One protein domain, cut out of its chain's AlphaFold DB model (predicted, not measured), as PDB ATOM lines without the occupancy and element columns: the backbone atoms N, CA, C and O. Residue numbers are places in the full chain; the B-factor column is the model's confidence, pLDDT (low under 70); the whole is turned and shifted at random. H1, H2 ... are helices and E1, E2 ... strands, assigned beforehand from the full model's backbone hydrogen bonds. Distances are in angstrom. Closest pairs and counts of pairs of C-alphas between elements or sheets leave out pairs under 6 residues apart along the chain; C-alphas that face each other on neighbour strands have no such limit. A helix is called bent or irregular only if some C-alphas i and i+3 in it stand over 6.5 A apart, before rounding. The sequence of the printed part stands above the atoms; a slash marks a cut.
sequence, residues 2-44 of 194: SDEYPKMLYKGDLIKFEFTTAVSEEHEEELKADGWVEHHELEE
ATOM      1  N   SER A   2     -12.184  32.321 -27.533       49.62
ATOM      2  CA  SER A   2     -11.168  33.364 -27.659       49.62
ATOM      3  C   SER A   2     -10.306  33.360 -26.399       49.62
ATOM      4  O   SER A   2     -10.843  33.464 -25.298       49.62
ATOM      5  N   ASP A   3      -8.995  33.193 -26.564       59.56
ATOM      6  CA  ASP A   3      -7.987  33.286 -25.501       59.56
ATOM      7  C   ASP A   3      -7.780  34.766 -25.112       59.56
ATOM      8  O   ASP A   3      -6.701  35.325 -25.271       59.56
ATOM      9  N   GLU A   4      -8.858  35.440 -24.710       78.12
ATOM     10  CA  GLU A   4      -8.907  36.901 -24.522       78.12
ATOM     11  C   GLU A   4      -8.614  37.319 -23.071       78.12
ATOM     12  O   GLU A   4      -8.312  38.479 -22.802       78.12
ATOM     13  N   TYR A   5      -8.629  36.348 -22.150       82.88
ATOM     14  CA  TYR A   5      -8.271  36.515 -20.744       82.88
ATOM     15  C   TYR A   5      -7.132  35.555 -20.366       82.88
ATOM     16  O   TYR A   5      -7.118  34.409 -20.828       82.88
ATOM     17  N   PRO A   6      -6.197  35.968 -19.496       89.00
ATOM     18  CA  PRO A   6      -6.206  37.215 -18.732       89.00
ATOM     19  C   PRO A   6      -5.785  38.445 -19.551       89.00
ATOM     20  O   PRO A   6      -4.841  38.380 -20.339       89.00
ATOM     21  N   LYS A   7      -6.453  39.580 -19.313       88.75
ATOM     22  CA  LYS A   7      -6.174  40.868 -19.966       88.75
ATOM     23  C   LYS A   7      -5.525  41.833 -18.983       88.75
ATOM     24  O   LYS A   7      -6.011  41.992 -17.869       88.75
ATOM     25  N   MET A   8      -4.419  42.459 -19.373       92.62
ATOM     26  CA  MET A   8      -3.680  43.382 -18.508       92.62
ATOM     27  C   MET A   8      -4.195  44.814 -18.679       92.62
ATOM     28  O   MET A   8      -4.242  45.324 -19.798       92.62
ATOM     29  N   LEU A   9      -4.565  45.443 -17.567       93.00
ATOM     30  CA  LEU A   9      -5.027  46.825 -17.484       93.00
ATOM     31  C   LEU A   9      -4.068  47.641 -16.619       93.00
ATOM     32  O   LEU A   9      -3.339  47.091 -15.794       93.00
ATOM     33  N   TYR A  10      -4.090  48.951 -16.804       94.12
ATOM     34  CA  TYR A  10      -3.118  49.890 -16.275       94.12
ATOM     35  C   TYR A  10      -3.799  51.106 -15.661       94.12
ATOM     36  O   TYR A  10      -4.898  51.480 -16.061       94.12
ATOM     37  N   LYS A  11      -3.143  51.733 -14.688       93.00
ATOM     38  CA  LYS A  11      -3.625  52.958 -14.046       93.00
ATOM     39  C   LYS A  11      -2.449  53.885 -13.763       93.00
ATOM     40  O   LYS A  11      -1.479  53.459 -13.142       93.00
ATOM     41  N   GLY A  12      -2.529  55.128 -14.231       87.56
ATOM     42  CA  GLY A  12      -1.439  56.107 -14.169       87.56
ATOM     43  C   GLY A  12      -1.168  56.745 -15.532       87.56
ATOM     44  O   GLY A  12      -2.086  56.874 -16.337       87.56
ATOM     45  N   ASP A  13       0.085  57.119 -15.779       85.69
ATOM     46  CA  ASP A  13       0.564  57.690 -17.047       85.69
ATOM     47  C   ASP A  13       1.612  56.771 -17.712       85.69
ATOM     48  O   ASP A  13       2.017  55.757 -17.137       85.69
ATOM     49  N   LEU A  14       2.082  57.101 -18.923       83.94
ATOM     50  CA  LEU A  14       3.095  56.288 -19.629       83.94
ATOM     51  C   LEU A  14       4.466  56.190 -18.915       83.94
ATOM     52  O   LEU A  14       5.310  55.400 -19.340       83.94
ATOM     53  N   ILE A  15       4.724  56.976 -17.861       80.69
ATOM     54  CA  ILE A  15       5.991  56.993 -17.107       80.69
ATOM     55  C   ILE A  15       5.858  56.233 -15.778       80.69
ATOM     56  O   ILE A  15       6.758  55.483 -15.392       80.69
ATOM     57  N   LYS A  16       4.756  56.436 -15.056       83.94
ATOM     58  CA  LYS A  16       4.425  55.842 -13.763       83.94
ATOM     59  C   LYS A  16       3.020  55.261 -13.839       83.94
ATOM     60  O   LYS A  16       2.027  55.961 -13.639       83.94
ATOM     61  N   PHE A  17       2.964  53.954 -14.059       90.50
ATOM     62  CA  PHE A  17       1.725  53.192 -14.046       90.50
ATOM     63  C   PHE A  17       1.810  51.989 -13.108       90.50
ATOM     64  O   PHE A  17       2.865  51.378 -12.919       90.50
ATOM     65  N   GLU A  18       0.659  51.625 -12.561       91.75
ATOM     66  CA  GLU A  18       0.395  50.326 -11.951       91.75
ATOM     67  C   GLU A  18      -0.297  49.423 -12.980       91.75
ATOM     68  O   GLU A  18      -0.910  49.925 -13.925       91.75
ATOM     69  N   PHE A  19      -0.208  48.099 -12.820       92.81
ATOM     70  CA  PHE A  19      -0.911  47.143 -13.681       92.81
ATOM     71  C   PHE A  19      -1.665  46.090 -12.862       92.81
ATOM     72  O   PHE A  19      -1.227  45.685 -11.785       92.81
ATOM     73  N   THR A  20      -2.783  45.614 -13.404       93.38
ATOM     74  CA  THR A  20      -3.549  44.470 -12.893       93.38
ATOM     75  C   THR A  20      -4.011  43.588 -14.054       93.38
ATOM     76  O   THR A  20      -3.895  43.969 -15.218       93.38
ATOM     77  N   THR A  21      -4.528  42.395 -13.763       91.88
ATOM     78  CA  THR A  21      -5.040  41.468 -14.781       91.88
ATOM     79  C   THR A  21      -6.506  41.133 -14.543       91.88
ATOM     80  O   THR A  21      -6.840  40.527 -13.524       91.88
ATOM     81  N   ALA A  22      -7.362  41.447 -15.511       89.94
ATOM     82  CA  ALA A  22      -8.734  40.971 -15.562       89.94
ATOM     83  C   ALA A  22      -8.748  39.487 -15.956       89.94
ATOM     84  O   ALA A  22      -8.123  39.088 -16.942       89.94
ATOM     85  N   VAL A  23      -9.455  38.660 -15.183       89.62
ATOM     86  CA  VAL A  23      -9.561  37.206 -15.427       89.62
ATOM     87  C   VAL A  23     -10.866  36.797 -16.118       89.62
ATOM     88  O   VAL A  23     -11.022  35.636 -16.491       89.62
ATOM     89  N   SER A  24     -11.795  37.737 -16.287       89.31
ATOM     90  CA  SER A  24     -13.071  37.586 -16.989       89.31
ATOM     91  C   SER A  24     -13.565  38.951 -17.474       89.31
ATOM     92  O   SER A  24     -13.077  39.983 -17.017       89.31
ATOM     93  N   GLU A  25     -14.561  38.948 -18.360       87.56
ATOM     94  CA  GLU A  25     -15.202  40.161 -18.893       87.56
ATOM     95  C   GLU A  25     -15.872  41.000 -17.801       87.56
ATOM     96  O   GLU A  25     -15.672  42.206 -17.739       87.56
ATOM     97  N   GLU A  26     -16.568  40.349 -16.867       87.38
ATOM     98  CA  GLU A  26     -17.187  41.017 -15.714       87.38
ATOM     99  C   GLU A  26     -16.135  41.710 -14.825       87.38
ATOM    100  O   GLU A  26     -16.332  42.839 -14.389       87.38
ATOM    101  N   HIS A  27     -14.963  41.088 -14.639       89.50
ATOM    102  CA  HIS A  27     -13.861  41.690 -13.883       89.50
ATOM    103  C   HIS A  27     -13.171  42.818 -14.676       89.50
ATOM    104  O   HIS A  27     -12.704  43.789 -14.088       89.50
ATOM    105  N   GLU A  28     -13.113  42.741 -16.009       89.88
ATOM    106  CA  GLU A  28     -12.638  43.861 -16.832       89.88
ATOM    107  C   GLU A  28     -13.546  45.089 -16.682       89.88
ATOM    108  O   GLU A  28     -13.030  46.194 -16.524       89.88
ATOM    109  N   GLU A  29     -14.872  44.918 -16.699       89.06
ATOM    110  CA  GLU A  29     -15.818  46.029 -16.529       89.06
ATOM    111  C   GLU A  29     -15.715  46.680 -15.143       89.06
ATOM    112  O   GLU A  29     -15.722  47.909 -15.050       89.06
ATOM    113  N   GLU A  30     -15.551  45.885 -14.079       90.75
ATOM    114  CA  GLU A  30     -15.302  46.399 -12.724       90.75
ATOM    115  C   GLU A  30     -14.011  47.226 -12.664       90.75
ATOM    116  O   GLU A  30     -14.004  48.352 -12.164       90.75
ATOM    117  N   LEU A  31     -12.922  46.712 -13.243       91.31
ATOM    118  CA  LEU A  31     -11.643  47.417 -13.269       91.31
ATOM    119  C   LEU A  31     -11.715  48.693 -14.116       91.31
ATOM    120  O   LEU A  31     -11.191  49.730 -13.709       91.31
ATOM    121  N   LYS A  32     -12.412  48.668 -15.255       90.62
ATOM    122  CA  LYS A  32     -12.652  49.866 -16.071       90.62
ATOM    123  C   LYS A  32     -13.491  50.910 -15.333       90.62
ATOM    124  O   LYS A  32     -13.184  52.098 -15.429       90.62
ATOM    125  N   ALA A  33     -14.492  50.496 -14.552       89.50
ATOM    126  CA  ALA A  33     -15.264  51.398 -13.694       89.50
ATOM    127  C   ALA A  33     -14.401  52.040 -12.589       89.50
ATOM    128  O   ALA A  33     -14.584  53.215 -12.270       89.50
ATOM    129  N   ASP A  34     -13.407  51.307 -12.079       90.31
ATOM    130  CA  ASP A  34     -12.407  51.787 -11.116       90.31
ATOM    131  C   ASP A  34     -11.271  52.619 -11.756       90.31
ATOM    132  O   ASP A  34     -10.334  53.059 -11.068       90.31
ATOM    133  N   GLY A  35     -11.352  52.871 -13.066       90.19
ATOM    134  CA  GLY A  35     -10.421  53.711 -13.819       90.19
ATOM    135  C   GLY A  35      -9.152  52.998 -14.287       90.19
ATOM    136  O   GLY A  35      -8.132  53.655 -14.478       90.19
ATOM    137  N   TRP A  36      -9.183  51.671 -14.434       94.75
ATOM    138  CA  TRP A  36      -8.129  50.911 -15.103       94.75
ATOM    139  C   TRP A  36      -8.379  50.863 -16.612       94.75
ATOM    140  O   TRP A  36      -9.469  50.520 -17.059       94.75
ATOM    141  N   VAL A  37      -7.358  51.171 -17.402       92.06
ATOM    142  CA  VAL A  37      -7.446  51.318 -18.861       92.06
ATOM    143  C   VAL A  37      -6.441  50.412 -19.569       92.06
ATOM    144  O   VAL A  37      -5.543  49.848 -18.944       92.06
ATOM    145  N   GLU A  38      -6.574  50.218 -20.877       89.25
ATOM    146  CA  GLU A  38      -5.547  49.488 -21.628       89.25
ATOM    147  C   GLU A  38      -4.273  50.334 -21.782       89.25
ATOM    148  O   GLU A  38      -4.318  51.558 -21.749       89.25
ATOM    149  N   HIS A  39      -3.107  49.709 -21.996       87.00
ATOM    150  CA  HIS A  39      -1.830  50.443 -22.083       87.00
ATOM    151  C   HIS A  39      -1.844  51.577 -23.124       87.00
ATOM    152  O   HIS A  39      -1.158  52.581 -22.968       87.00
ATOM    153  N   HIS A  40      -2.589  51.406 -24.219       84.06
ATOM    154  CA  HIS A  40      -2.682  52.399 -25.291       84.06
ATOM    155  C   HIS A  40      -3.614  53.575 -24.957       84.06
ATOM    156  O   HIS A  40      -3.619  54.565 -25.682       84.06
ATOM    157  N   GLU A  41      -4.406  53.443 -23.894       86.38
ATOM    158  CA  GLU A  41      -5.320  54.458 -23.369       86.38
ATOM    159  C   GLU A  41      -4.708  55.218 -22.183       86.38
ATOM    160  O   GLU A  41      -5.329  56.151 -21.678       86.38
ATOM    161  N   LEU A  42      -3.510  54.832 -21.723       86.88
ATOM    162  CA  LEU A  42      -2.778  55.595 -20.717       86.88
ATOM    163  C   LEU A  42      -2.503  57.000 -21.243       86.88
ATOM    164  O   LEU A  42      -2.048  57.176 -22.375       86.88
ATOM    165  N   GLU A  43      -2.762  57.992 -20.397       81.44
ATOM    166  CA  GLU A  43      -2.514  59.381 -20.747       81.44
ATOM    167  C   GLU A  43      -1.020  59.585 -21.021       81.44
ATOM    168  O   GLU A  43      -0.146  59.122 -20.272       81.44
ATOM    169  N   GLU A  44      -0.722  60.281 -22.122       76.25
ATOM    170  CA  GLU A  44       0.627  60.778 -22.334       76.25
ATOM    171  C   GLU A  44       0.968  61.711 -21.169       76.25
ATOM    172  O   GLU A  44       0.134  62.537 -20.782       76.25
TER     173      GLU A  44
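Overview. This is residues 2 to 44 of the 194 residues of an uncharacterized protein of Acinetobacter baumannii (UniProt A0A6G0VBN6). A long, narrow hairpin of two strands, E1 and E2, forms a small sheet, with one short helix, H1, over one face of it and running roughly along it. After H1 the unnamed last stretch, residues 34 to 44, comes back from the helix past E1 and ends towards the end of the sheet where the turn between E1 and E2 lies, while residues 2 to 6 lead into E1 at the other end. The printed part has 43 residues, with two named strands and one named helix in the order E1, E2, H1; the sheet's order is E1 - E2, antiparallel. The class is mixed, helices and strands, with 21 residues in named elements, under half of those printed. The whole is compact, with a radius of gyration of the C-alphas of 10.2 A, and its outline is only just elongated, spanning 30 by 20 by 13 A.

Along the chain. Strand E1, residues 7 to 12, begins at C-alpha 7 at (-6.174, 40.868, -19.966) and measures 17.0 A from first to last C-alpha. Strand E2, residues 17 to 22, measures 16.2 A; its C-alpha 22 is at (-8.734, 40.971, -15.562). Helix H1, residues 25 to 33, measures 12.4 A and ends at C-alpha 33 at (-15.264, 51.398, -13.694).

Arrangement. E1 and E2 are antiparallel neighbours and form a hairpin, with 153 degrees between their N-to-C directions. The C-alphas of Gly 12 and Phe 17, which face each other, are 4.3 A apart, and those of Lys 7 and Ala 22, which also face each other, are 5.1 A apart. N 9 and O 20 are within hydrogen-bond range at 2.9 A, and so are N 22 and O 7 at 2.8 A. The closest C-alphas of E2 and H1 are those of Ala 22 and Glu 28, 5.0 A apart. The closest C-alphas of E1 and H1 are those of Lys 7 and Glu 28, 7.8 A apart. The centre of H1 is 11.1 A from that of E1 and 11.8 A from that of E2. In H1 every O i to N i+4 pair is within hydrogen-bond range, and the helix is not bent.

Size, cuts and confidence. The two C-alphas farthest apart are those of Ser 2 and Ile 15, at 31.1 A, and the first and last printed C-alphas, those of Ser 2 and Glu 44, are 30.3 A apart. The printed part has no cut. The links from E1 to E2, four residues, and from E2 to H1, two residues, are tight. The mean pLDDT of the printed part is 86.9, and the model's confidence is low, under 70, at residues 2 to 3.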